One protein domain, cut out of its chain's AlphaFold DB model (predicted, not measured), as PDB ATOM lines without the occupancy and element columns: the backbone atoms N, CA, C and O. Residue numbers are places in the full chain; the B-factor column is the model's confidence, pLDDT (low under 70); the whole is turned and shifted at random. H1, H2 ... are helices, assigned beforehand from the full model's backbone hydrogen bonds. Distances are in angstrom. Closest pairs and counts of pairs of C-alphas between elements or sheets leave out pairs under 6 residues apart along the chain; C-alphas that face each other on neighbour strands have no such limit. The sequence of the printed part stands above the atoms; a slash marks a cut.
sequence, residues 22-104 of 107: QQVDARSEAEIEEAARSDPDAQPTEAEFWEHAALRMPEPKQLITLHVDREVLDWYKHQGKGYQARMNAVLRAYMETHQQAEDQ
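Overview. This is residues 22 to 104 of the 107 residues of an uncharacterized protein of Candidatus Entotheonella factor (UniProt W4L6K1). The long helix H5 and the shorter H4 meet near residue 83 in a corner like an L; from H4 a long bare arm, residues 52 to 69, leads away to the small, separate helices H3, H2 and H1. The printed part has 83 residues with five named helices, H1 to H5 in order; the class is all helix. It is extended, radius of gyration of the C-alphas 23.0 A, spanning 60 by 38 by 23 A.

Arrangement. H5, residues 83 to 102, touches H4, residues 70 to 78, with residues 83 to 87 alone; the closest C-alphas, of Tyr 76 and Tyr 83, are 5.3 A apart. They run opposite ways at a steep tilt of 63 degrees. H3, residues 47 to 51, H2, residues 29 to 38, and H1, residues 22 to 26, touch no helix. Every O i to N i+4 pair is within hydrogen-bond range in H1 to H4, and 15 of 16 in H5.

Along the chain. H5 runs 29.3 A, from C-alpha 83 at (31.428, -86.949, 36.743) to C-alpha 102 at (40.115, -94.439, 63.725). H2 measures 14.3 A, H4 12.2 A.

Size, cuts and confidence. The farthest C-alphas, Gln 22 and Gln 104, are 64.2 A apart. The printed part has no cut; the H3 to H4 link is long. Residues 100 to 104 have pLDDT under 70.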
ATOM      1  N   GLN A  22      29.256 -44.998  28.650       84.81
ATOM      2  CA  GLN A  22      29.162 -43.557  28.907       84.81
ATOM      3  C   GLN A  22      28.058 -43.258  29.916       84.81
ATOM      4  O   GLN A  22      28.243 -42.416  30.793       84.81
ATOM      5  N   GLN A  23      26.933 -43.973  29.828       85.12
ATOM      6  CA  GLN A  23      25.873 -43.869  30.823       85.12
ATOM      7  C   GLN A  23      26.341 -44.352  32.202       85.12
ATOM      8  O   GLN A  23      26.055 -43.695  33.198       85.12
ATOM      9  N   VAL A  24      27.045 -45.487  32.269       86.19
ATOM     10  CA  VAL A  24      27.535 -46.050  33.540       86.19
ATOM     11  C   VAL A  24      28.521 -45.101  34.223       86.19
ATOM     12  O   VAL A  24      28.349 -44.819  35.404       86.19
ATOM     13  N   ASP A  25      29.489 -44.558  33.477       86.00
ATOM     14  CA  ASP A  25      30.492 -43.621  34.008       86.00
ATOM     15  C   ASP A  25      29.869 -42.284  34.467       86.00
ATOM     16  O   ASP A  25      30.451 -41.579  35.289       86.00
ATOM     17  N   ALA A  26      28.694 -41.919  33.941       90.88
ATOM     18  CA  ALA A  26      27.991 -40.683  34.285       90.88
ATOM     19  C   ALA A  26      27.034 -40.811  35.485       90.88
ATOM     20  O   ALA A  26      26.545 -39.784  35.963       90.88
ATOM     21  N   ARG A  27      26.736 -42.029  35.964       91.06
ATOM     22  CA  ARG A  27      25.844 -42.226  37.120       91.06
ATOM     23  C   ARG A  27      26.510 -41.779  38.413       91.06
ATOM     24  O   ARG A  27      27.682 -42.058  38.656       91.06
ATOM     25  N   SER A  28      25.734 -41.122  39.266       92.31
ATOM     26  CA  SER A  28      26.191 -40.746  40.601       92.31
ATOM     27  C   SER A  28      26.148 -41.924  41.578       92.31
ATOM     28  O   SER A  28      25.368 -42.864  41.419       92.31
ATOM     29  N   GLU A  29      26.951 -41.843  42.641       88.06
ATOM     30  CA  GLU A  29      26.988 -42.836  43.724       88.06
ATOM     31  C   GLU A  29      25.598 -43.067  44.348       88.06
ATOM     32  O   GLU A  29      25.186 -44.202  44.565       88.06
ATOM     33  N   ALA A  30      24.835 -41.990  44.560       88.50
ATOM     34  CA  ALA A  30      23.503 -42.052  45.160       88.50
ATOM     35  C   ALA A  30      22.484 -42.774  44.262       88.50
ATOM     36  O   ALA A  30      21.642 -43.521  44.756       88.50
ATOM     37  N   GLU A  31      22.567 -42.582  42.943       89.81
ATOM     38  CA  GLU A  31      21.720 -43.301  41.984       89.81
ATOM     39  C   GLU A  31      22.077 -44.788  41.915       89.81
ATOM     40  O   GLU A  31      21.191 -45.624  41.741       89.81
ATOM     41  N   ILE A  32      23.361 -45.128  42.061       88.56
ATOM     42  CA  ILE A  32      23.822 -46.520  42.122       88.56
ATOM     43  C   ILE A  32      23.298 -47.190  43.393       88.56
ATOM     44  O   ILE A  32      22.793 -48.311  43.330       88.56
ATOM     45  N   GLU A  33      23.379 -46.504  44.531       87.19
ATOM     46  CA  GLU A  33      22.930 -47.047  45.809       87.19
ATOM     47  C   GLU A  33      21.408 -47.230  45.860       87.19
ATOM     48  O   GLU A  33      20.922 -48.257  46.335       87.19
ATOM     49  N   GLU A  34      20.646 -46.277  45.319       89.00
ATOM     50  CA  GLU A  34      19.194 -46.411  45.208       89.00
ATOM     51  C   GLU A  34      18.799 -47.539  44.248       89.00
ATOM     52  O   GLU A  34      17.926 -48.345  44.568       89.00
ATOM     53  N   ALA A  35      19.488 -47.657  43.108       87.75
ATOM     54  CA  ALA A  35      19.274 -48.761  42.180       87.75
ATOM     55  C   ALA A  35      19.535 -50.118  42.852       87.75
ATOM     56  O   ALA A  35      18.686 -51.003  42.757       87.75
ATOM     57  N   ALA A  36      20.645 -50.261  43.587       87.62
ATOM     58  CA  ALA A  36      20.965 -51.480  44.330       87.62
ATOM     59  C   ALA A  36      19.914 -51.791  45.406       87.62
ATOM     60  O   ALA A  36      19.477 -52.930  45.531       87.62
ATOM     61  N   ARG A  37      19.452 -50.786  46.160       87.75
ATOM     62  CA  ARG A  37      18.418 -50.962  47.195       87.75
ATOM     63  C   ARG A  37      17.062 -51.375  46.613       87.75
ATOM     64  O   ARG A  37      16.327 -52.121  47.252       87.75
ATOM     65  N   SER A  38      16.732 -50.883  45.421       89.62
ATOM     66  CA  SER A  38      15.482 -51.212  44.725       89.62
ATOM     67  C   SER A  38      15.490 -52.586  44.044       89.62
ATOM     68  O   SER A  38      14.419 -53.106  43.722       89.62
ATOM     69  N   ASP A  39      16.670 -53.172  43.824       89.00
ATOM     70  CA  ASP A  39      16.839 -54.473  43.180       89.00
ATOM     71  C   ASP A  39      16.800 -55.603  44.228       89.00
ATOM     72  O   ASP A  39      17.733 -55.732  45.025       89.00
ATOM     73  N   PRO A  40      15.754 -56.451  44.251       85.81
ATOM     74  CA  PRO A  40      15.636 -57.520  45.237       85.81
ATOM     75  C   PRO A  40      16.743 -58.580  45.137       85.81
ATOM     76  O   PRO A  40      17.021 -59.224  46.151       85.81
ATOM     77  N   ASP A  41      17.381 -58.746  43.973       88.69
ATOM     78  CA  ASP A  41      18.447 -59.728  43.737       88.69
ATOM     79  C   ASP A  41      19.852 -59.164  44.028       88.69
ATOM     80  O   ASP A  41      20.815 -59.929  44.144       88.69
ATOM     81  N   ALA A  42      19.986 -57.838  44.155       84.75
ATOM     82  CA  ALA A  42      21.269 -57.140  44.285       84.75
ATOM     83  C   ALA A  42      21.302 -56.104  45.423       84.75
ATOM     84  O   ALA A  42      22.042 -55.119  45.354       84.75
ATOM     85  N   GLN A  43      20.525 -56.335  46.484       86.75
ATOM     86  CA  GLN A  43      20.501 -55.447  47.644       86.75
ATOM     87  C   GLN A  43      21.902 -55.281  48.265       86.75
ATOM     88  O   GLN A  43      22.658 -56.257  48.357       86.75
ATOM     89  N   PRO A  44      22.261 -54.068  48.728       83.44
ATOM     90  CA  PRO A  44      23.523 -53.833  49.419       83.44
ATOM     91  C   PRO A  44      23.670 -54.746  50.641       83.44
ATOM     92  O   PRO A  44      22.715 -54.969  51.382       83.44
ATOM     93  N   THR A  45      24.883 -55.250  50.877       85.81
ATOM     94  CA  THR A  45      25.191 -55.998  52.106       85.81
ATOM     95  C   THR A  45      25.641 -55.039  53.202       85.81
ATOM     96  O   THR A  45      26.425 -54.124  52.954       85.81
ATOM     97  N   GLU A  46      25.142 -55.243  54.419       85.50
ATOM     98  CA  GLU A  46      25.514 -54.433  55.581       85.50
ATOM     99  C   GLU A  46      26.853 -54.881  56.183       85.50
ATOM    100  O   GLU A  46      27.328 -55.990  55.935       85.50
ATOM    101  N   ALA A  47      27.471 -54.037  57.011       82.56
ATOM    102  CA  ALA A  47      28.733 -54.374  57.674       82.56
ATOM    103  C   ALA A  47      28.614 -55.635  58.557       82.56
ATOM    104  O   ALA A  47      29.511 -56.476  58.533       82.56
ATOM    105  N   GLU A  48      27.481 -55.814  59.248       84.06
ATOM    106  CA  GLU A  48      27.201 -56.983  60.100       84.06
ATOM    107  C   GLU A  48      27.245 -58.310  59.322       84.06
ATOM    108  O   GLU A  48      27.682 -59.336  59.845       84.06
ATOM    109  N   PHE A  49      26.860 -58.298  58.038       82.69
ATOM    110  CA  PHE A  49      26.971 -59.475  57.174       82.69
ATOM    111  C   PHE A  49      28.431 -59.931  57.045       82.69
ATOM    112  O   PHE A  49      28.720 -61.129  57.098       82.69
ATOM    113  N   TRP A  50      29.358 -58.980  56.915       83.44
ATOM    114  CA  TRP A  50      30.784 -59.261  56.766       83.44
ATOM    115  C   TRP A  50      31.464 -59.632  58.087       83.44
ATOM    116  O   TRP A  50      32.436 -60.385  58.055       83.44
ATOM    117  N   GLU A  51      30.943 -59.195  59.239       85.69
ATOM    118  CA  GLU A  51      31.468 -59.587  60.559       85.69
ATOM    119  C   GLU A  51      31.354 -61.097  60.820       85.69
ATOM    120  O   GLU A  51      32.207 -61.691  61.483       85.69
ATOM    121  N   HIS A  52      30.325 -61.737  60.262       82.31
ATOM    122  CA  HIS A  52      30.073 -63.173  60.416       82.31
ATOM    123  C   HIS A  52      30.391 -63.997  59.162       82.31
ATOM    124  O   HIS A  52      30.271 -65.226  59.178       82.31
ATOM    125  N   ALA A  53      30.812 -63.352  58.074       81.75
ATOM    126  CA  ALA A  53      31.134 -64.036  56.833       81.75
ATOM    127  C   ALA A  53      32.392 -64.906  56.994       81.75
ATOM    128  O   ALA A  53      33.501 -64.426  57.231       81.75
ATOM    129  N   ALA A  54      32.241 -66.218  56.810       78.94
ATOM    130  CA  ALA A  54      33.374 -67.133  56.799       78.94
ATOM    131  C   ALA A  54      34.069 -67.103  55.430       78.94
ATOM    132  O   ALA A  54      33.543 -67.632  54.445       78.94
ATOM    133  N   LEU A  55      35.284 -66.551  55.370       76.56
ATOM    134  CA  LEU A  55      36.116 -66.646  54.172       76.56
ATOM    135  C   LEU A  55      36.527 -68.110  53.951       76.56
ATOM    136  O   LEU A  55      37.332 -68.677  54.691       76.56
ATOM    137  N   ARG A  56      35.965 -68.739  52.918       76.75
ATOM    138  CA  ARG A  56      36.334 -70.090  52.486       76.75
ATOM    139  C   ARG A  56      37.164 -69.992  51.216       76.75
ATOM    140  O   ARG A  56      36.617 -69.872  50.125       76.75
ATOM    141  N   MET A  57      38.485 -70.070  51.357       73.56
ATOM    142  CA  MET A  57      39.367 -70.228  50.203       73.56
ATOM    143  C   MET A  57      39.238 -71.665  49.678       73.56
ATOM    144  O   MET A  57      39.473 -72.604  50.442       73.56
ATOM    145  N   PRO A  58      38.826 -71.879  48.415       73.69
ATOM    146  CA  PRO A  58      38.792 -73.218  47.854       73.69
ATOM    147  C   PRO A  58      40.227 -73.713  47.663       73.69
ATOM    148  O   PRO A  58      40.965 -73.201  46.823       73.69
ATOM    149  N   GLU A  59      40.610 -74.726  48.434       77.94
ATOM    150  CA  GLU A  59      41.862 -75.451  48.226       77.94
ATOM    151  C   GLU A  59      41.888 -76.032  46.798       77.94
ATOM    152  O   GLU A  59      40.929 -76.704  46.381       77.94
ATOM    153  N   PRO A  60      42.952 -75.778  46.013       76.75
ATOM    154  CA  PRO A  60      43.063 -76.331  44.678       76.75
ATOM    155  C   PRO A  60      43.158 -77.854  44.764       76.75
ATOM    156  O   PRO A  60      43.943 -78.422  45.518       76.75
ATOM    157  N   LYS A  61      42.356 -78.542  43.950       82.88
ATOM    158  CA  LYS A  61      42.422 -80.002  43.855       82.88
ATOM    159  C   LYS A  61      43.766 -80.399  43.252       82.88
ATOM    160  O   LYS A  61      44.117 -79.924  42.171       82.88
ATOM    161  N   GLN A  62      44.473 -81.311  43.909       85.69
ATOM    162  CA  GLN A  62      45.697 -81.876  43.357       85.69
ATOM    163  C   GLN A  62      45.365 -82.777  42.159       85.69
ATOM    164  O   GLN A  62      44.542 -83.690  42.257       85.69
ATOM    165  N   LEU A  63      46.003 -82.520  41.016       87.69
ATOM    166  CA  LEU A  63      45.909 -83.395  39.852       87.69
ATOM    167  C   LEU A  63      46.819 -84.607  40.068       87.69
ATOM    168  O   LEU A  63      48.031 -84.455  40.203       87.69
ATOM    169  N   ILE A  64      46.233 -85.801  40.072       89.06
ATOM    170  CA  ILE A  64      46.963 -87.067  40.182       89.06
ATOM    171  C   ILE A  64      46.601 -87.998  39.026       89.06
ATOM    172  O   ILE A  64      45.501 -87.923  38.472       89.06
ATOM    173  N   THR A  65      47.514 -88.909  38.696       91.50
ATOM    174  CA  THR A  65      47.219 -90.058  37.834       91.50
ATOM    175  C   THR A  65      46.762 -91.213  38.716       91.50
ATOM    176  O   THR A  65      47.524 -91.687  39.553       91.50
ATOM    177  N   LEU A  66      45.523 -91.664  38.530       90.06
ATOM    178  CA  LEU A  66      44.934 -92.800  39.238       90.06
ATOM    179  C   LEU A  66      44.378 -93.788  38.213       90.06
ATOM    180  O   LEU A  66      43.699 -93.383  37.268       90.06
ATOM    181  N   HIS A  67      44.635 -95.077  38.416       94.25
ATOM    182  CA  HIS A  67      43.970 -96.128  37.656       94.25
ATOM    183  C   HIS A  67      42.618 -96.449  38.289       94.25
ATOM    184  O   HIS A  67      42.520 -96.650  39.496       94.25
ATOM    185  N   VAL A  68      41.583 -96.479  37.457       94.31
ATOM    186  CA  VAL A  68      40.208 -96.809  37.835       94.31
ATOM    187  C   VAL A  68      39.700 -97.825  36.825       94.31
ATOM    188  O   VAL A  68      39.990 -97.695  35.631       94.31
ATOM    189  N   ASP A  69      38.943 -98.813  37.293       97.38
ATOM    190  CA  ASP A  69      38.331 -99.802  36.414       97.38
ATOM    191  C   ASP A  69      37.457 -99.131  35.355       97.38
ATOM    192  O   ASP A  69      36.734 -98.160  35.611       97.38
ATOM    193  N   ARG A  70      37.528 -99.668  34.136       97.00
ATOM    194  CA  ARG A  70      36.848 -99.090  32.974       97.00
ATOM    195  C   ARG A  70      35.344 -98.965  33.204       97.00
ATOM    196  O   ARG A  70      34.773 -97.923  32.911       97.00
ATOM    197  N   GLU A  71      34.723-100.006  33.739       97.69
ATOM    198  CA  GLU A  71      33.284-100.055  34.007       97.69
ATOM    199  C   GLU A  71      32.832 -98.998  35.024       97.69
ATOM    200  O   GLU A  71      31.813 -98.340  34.819       97.69
ATOM    201  N   VAL A  72      33.641 -98.744  36.056       96.69
ATOM    202  CA  VAL A  72      33.383 -97.690  37.045       96.69
ATOM    203  C   VAL A  72      33.486 -96.313  36.391       96.69
ATOM    204  O   VAL A  72      32.603 -95.469  36.561       96.69
ATOM    205  N   LEU A  73      34.543 -96.080  35.606       96.12
ATOM    206  CA  LEU A  73      34.726 -94.813  34.903       96.12
ATOM    207  C   LEU A  73      33.587 -94.551  33.908       96.12
ATOM    208  O   LEU A  73      33.067 -93.433  33.845       96.12
ATOM    209  N   ASP A  74      33.201 -95.571  33.146       97.44
ATOM    210  CA  ASP A  74      32.114 -95.483  32.180       97.44
ATOM    211  C   ASP A  74      30.792 -95.194  32.905       97.44
ATOM    212  O   ASP A  74      30.074 -94.279  32.495       97.44
ATOM    213  N   TRP A  75      30.502 -95.857  34.029       97.38
ATOM    214  CA  TRP A  75      29.309 -95.583  34.837       97.38
ATOM    215  C   TRP A  75      29.220 -94.119  35.282       97.38
ATOM    216  O   TRP A  75      28.180 -93.485  35.101       97.38
ATOM    217  N   TYR A  76      30.310 -93.539  35.797       96.94
ATOM    218  CA  TYR A  76      30.329 -92.125  36.192       96.94
ATOM    219  C   TYR A  76      30.167 -91.182  34.992       96.94
ATOM    220  O   TYR A  76      29.423 -90.200  35.079       96.94
ATOM    221  N   LYS A  77      30.822 -91.475  33.861       95.94
ATOM    222  CA  LYS A  77      30.717 -90.663  32.636       95.94
ATOM    223  C   LYS A  77      29.298 -90.628  32.070       95.94
ATOM    224  O   LYS A  77      28.870 -89.565  31.617       95.94
ATOM    225  N   HIS A  78      28.561 -91.740  32.127       96.56
ATOM    226  CA  HIS A  78      27.171 -91.806  31.653       96.56
ATOM    227  C   HIS A  78      26.247 -90.822  32.375       96.56
ATOM    228  O   HIS A  78      25.243 -90.390  31.815       96.56
ATOM    229  N   GLN A  79      26.595 -90.410  33.592       92.81
ATOM    230  CA  GLN A  79      25.782 -89.468  34.349       92.81
ATOM    231  C   GLN A  79      25.990 -87.998  33.932       92.81
ATOM    232  O   GLN A  79      25.377 -87.100  34.517       92.81
ATOM    233  N   GLY A  80      26.858 -87.730  32.952       93.06
ATOM    234  CA  GLY A  80      27.016 -86.426  32.313       93.06
ATOM    235  C   GLY A  80      28.108 -85.535  32.909       93.06
ATOM    236  O   GLY A  80      29.089 -85.987  33.508       93.06
ATOM    237  N   LYS A  81      27.956 -84.219  32.704       93.25
ATOM    238  CA  LYS A  81      28.934 -83.215  33.151       93.25
ATOM    239  C   LYS A  81      29.152 -83.312  34.670       93.25
ATOM    240  O   LYS A  81      28.237 -83.608  35.439       93.25
ATOM    241  N   GLY A  82      30.394 -83.098  35.103       92.62
ATOM    242  CA  GLY A  82      30.764 -83.147  36.521       92.62
ATOM    243  C   GLY A  82      30.986 -84.551  37.097       92.62
ATOM    244  O   GLY A  82      31.044 -84.690  38.317       92.62
ATOM    245  N   TYR A  83      31.140 -85.590  36.266       95.56
ATOM    246  CA  TYR A  83      31.428 -86.949  36.743       95.56
ATOM    247  C   TYR A  83      32.663 -87.016  37.665       95.56
ATOM    248  O   TYR A  83      32.623 -87.681  38.693       95.56
ATOM    249  N   GLN A  84      33.722 -86.248  37.374       92.25
ATOM    250  CA  GLN A  84      34.917 -86.165  38.229       92.25
ATOM    251  C   GLN A  84      34.607 -85.582  39.616       92.25
ATOM    252  O   GLN A  84      35.155 -86.039  40.615       92.25
ATOM    253  N   ALA A  85      33.720 -84.583  39.696       91.31
ATOM    254  CA  ALA A  85      33.317 -83.989  40.970       91.31
ATOM    255  C   ALA A  85      32.519 -84.985  41.823       91.31
ATOM    256  O   ALA A  85      32.751 -85.069  43.025       91.31
ATOM    257  N   ARG A  86      31.646 -85.781  41.191       94.06
ATOM    258  CA  ARG A  86      30.918 -86.875  41.850       94.06
ATOM    259  C   ARG A  86      31.848 -87.972  42.349       94.06
ATOM    260  O   ARG A  86      31.754 -88.359  43.506       94.06
ATOM    261  N   MET A  87      32.789 -88.404  41.514       94.94
ATOM    262  CA  MET A  87      33.791 -89.402  41.891       94.94
ATOM    263  C   MET A  87      34.609 -88.926  43.104       94.94
ATOM    264  O   MET A  87      34.769 -89.655  44.075       94.94
ATOM    265  N   ASN A  88      35.031 -87.656  43.108       93.69
ATOM    266  CA  ASN A  88      35.726 -87.051  44.245       93.69
ATOM    267  C   ASN A  88      34.854 -86.950  45.511       93.69
ATOM    268  O   ASN A  88      35.368 -87.119  46.612       93.69
ATOM    269  N   ALA A  89      33.555 -86.664  45.377       94.12
ATOM    270  CA  ALA A  89      32.639 -86.613  46.518       94.12
ATOM    271  C   ALA A  89      32.501 -87.984  47.199       94.12
ATOM    272  O   ALA A  89      32.511 -88.054  48.423       94.12
ATOM    273  N   VAL A  90      32.454 -89.068  46.417       94.38
ATOM    274  CA  VAL A  90      32.417 -90.437  46.955       94.38
ATOM    275  C   VAL A  90      33.716 -90.791  47.677       94.38
ATOM    276  O   VAL A  90      33.667 -91.294  48.796       94.38
ATOM    277  N   LEU A  91      34.874 -90.475  47.086       93.38
ATOM    278  CA  LEU A  91      36.172 -90.692  47.740       93.38
ATOM    279  C   LEU A  91      36.280 -89.923  49.062       93.38
ATOM    280  O   LEU A  91      36.766 -90.464  50.051       93.38
ATOM    281  N   ARG A  92      35.787 -88.680  49.095       92.38
ATOM    282  CA  ARG A  92      35.742 -87.868  50.315       92.38
ATOM    283  C   ARG A  92      34.835 -88.484  51.377       92.38
ATOM    284  O   ARG A  92      35.274 -88.625  52.507       92.38
ATOM    285  N   ALA A  93      33.617 -88.877  51.011       93.38
ATOM    286  CA  ALA A  93      32.688 -89.491  51.955       93.38
ATOM    287  C   ALA A  93      33.272 -90.776  52.562       93.38
ATOM    288  O   ALA A  93      33.167 -90.990  53.763       93.38
ATOM    289  N   TYR A  94      33.945 -91.603  51.752       94.38
ATOM    290  CA  TYR A  94      34.648 -92.788  52.243       94.38
ATOM    291  C   TYR A  94      35.797 -92.435  53.200       94.38
ATOM    292  O   TYR A  94      35.956 -93.068  54.240       94.38
ATOM    293  N   MET A  95      36.598 -91.421  52.865       93.75
ATOM    294  CA  MET A  95      37.685 -90.945  53.722       93.75
ATOM    295  C   MET A  95      37.158 -90.450  55.077       93.75
ATOM    296  O   MET A  95      37.687 -90.843  56.113       93.75
ATOM    297  N   GLU A  96      36.111 -89.624  55.075       91.88
ATOM    298  CA  GLU A  96      35.510 -89.049  56.284       91.88
ATOM    299  C   GLU A  96      34.937 -90.134  57.207       91.88
ATOM    300  O   GLU A  96      35.162 -90.088  58.416       91.88
ATOM    301  N   THR A  97      34.257 -91.147  56.654       91.38
ATOM    302  CA  THR A  97      33.706 -92.243  57.467       91.38
ATOM    303  C   THR A  97      34.785 -93.096  58.126       91.38
ATOM    304  O   THR A  97      34.585 -93.564  59.243       91.38
ATOM    305  N   HIS A  98      35.933 -93.285  57.470       89.50
ATOM    306  CA  HIS A  98      37.026 -94.094  58.017       89.50
ATOM    307  C   HIS A  98      37.925 -93.301  58.970       89.50
ATOM    308  O   HIS A  98      38.397 -93.863  59.951       89.50
ATOM    309  N   GLN A  99      38.100 -91.996  58.754       83.31
ATOM    310  CA  GLN A  99      38.800 -91.129  59.711       83.31
ATOM    311  C   GLN A  99      38.058 -91.055  61.051       83.31
ATOM    312  O   GLN A  99      38.677 -91.167  62.102       83.31
ATOM    313  N   GLN A 100      36.723 -90.968  61.029       67.06
ATOM    314  CA  GLN A 100      35.920 -90.958  62.258       67.06
ATOM    315  C   GLN A 100      35.963 -92.278  63.045       67.06
ATOM    316  O   GLN A 100      35.764 -92.264  64.258       67.06
ATOM    317  N   ALA A 101      36.209 -93.406  62.373       62.00
ATOM    318  CA  ALA A 101      36.324 -94.714  63.012       62.00
ATOM    319  C   ALA A 101      37.694 -94.931  63.682       62.00
ATOM    320  O   ALA A 101      37.767 -95.629  64.689       62.00
ATOM    321  N   GLU A 102      38.763 -94.329  63.153       58.22
ATOM    322  CA  GLU A 102      40.115 -94.439  63.725       58.22
ATOM    323  C   GLU A 102      40.344 -93.474  64.903       58.22
ATOM    324  O   GLU A 102      41.108 -93.789  65.813       58.22
ATOM    325  N   ASP A 103      39.637 -92.338  64.942       56.62
ATOM    326  CA  ASP A 103      39.704 -91.360  66.041       56.62
ATOM    327  C   ASP A 103      38.875 -91.750  67.289       56.62
ATOM    328  O   ASP A 103      38.869 -91.026  68.289       56.62
ATOM    329  N   GLN A 104      38.181 -92.895  67.276       45.81
ATOM    330  CA  GLN A 104      37.521 -93.461  68.457       45.81
ATOM    331  C   GLN A 104      38.426 -94.518  69.111       45.81
ATOM    332  O   GLN A 104      38.481 -95.651  68.627       45.81
TER     333      GLN A 104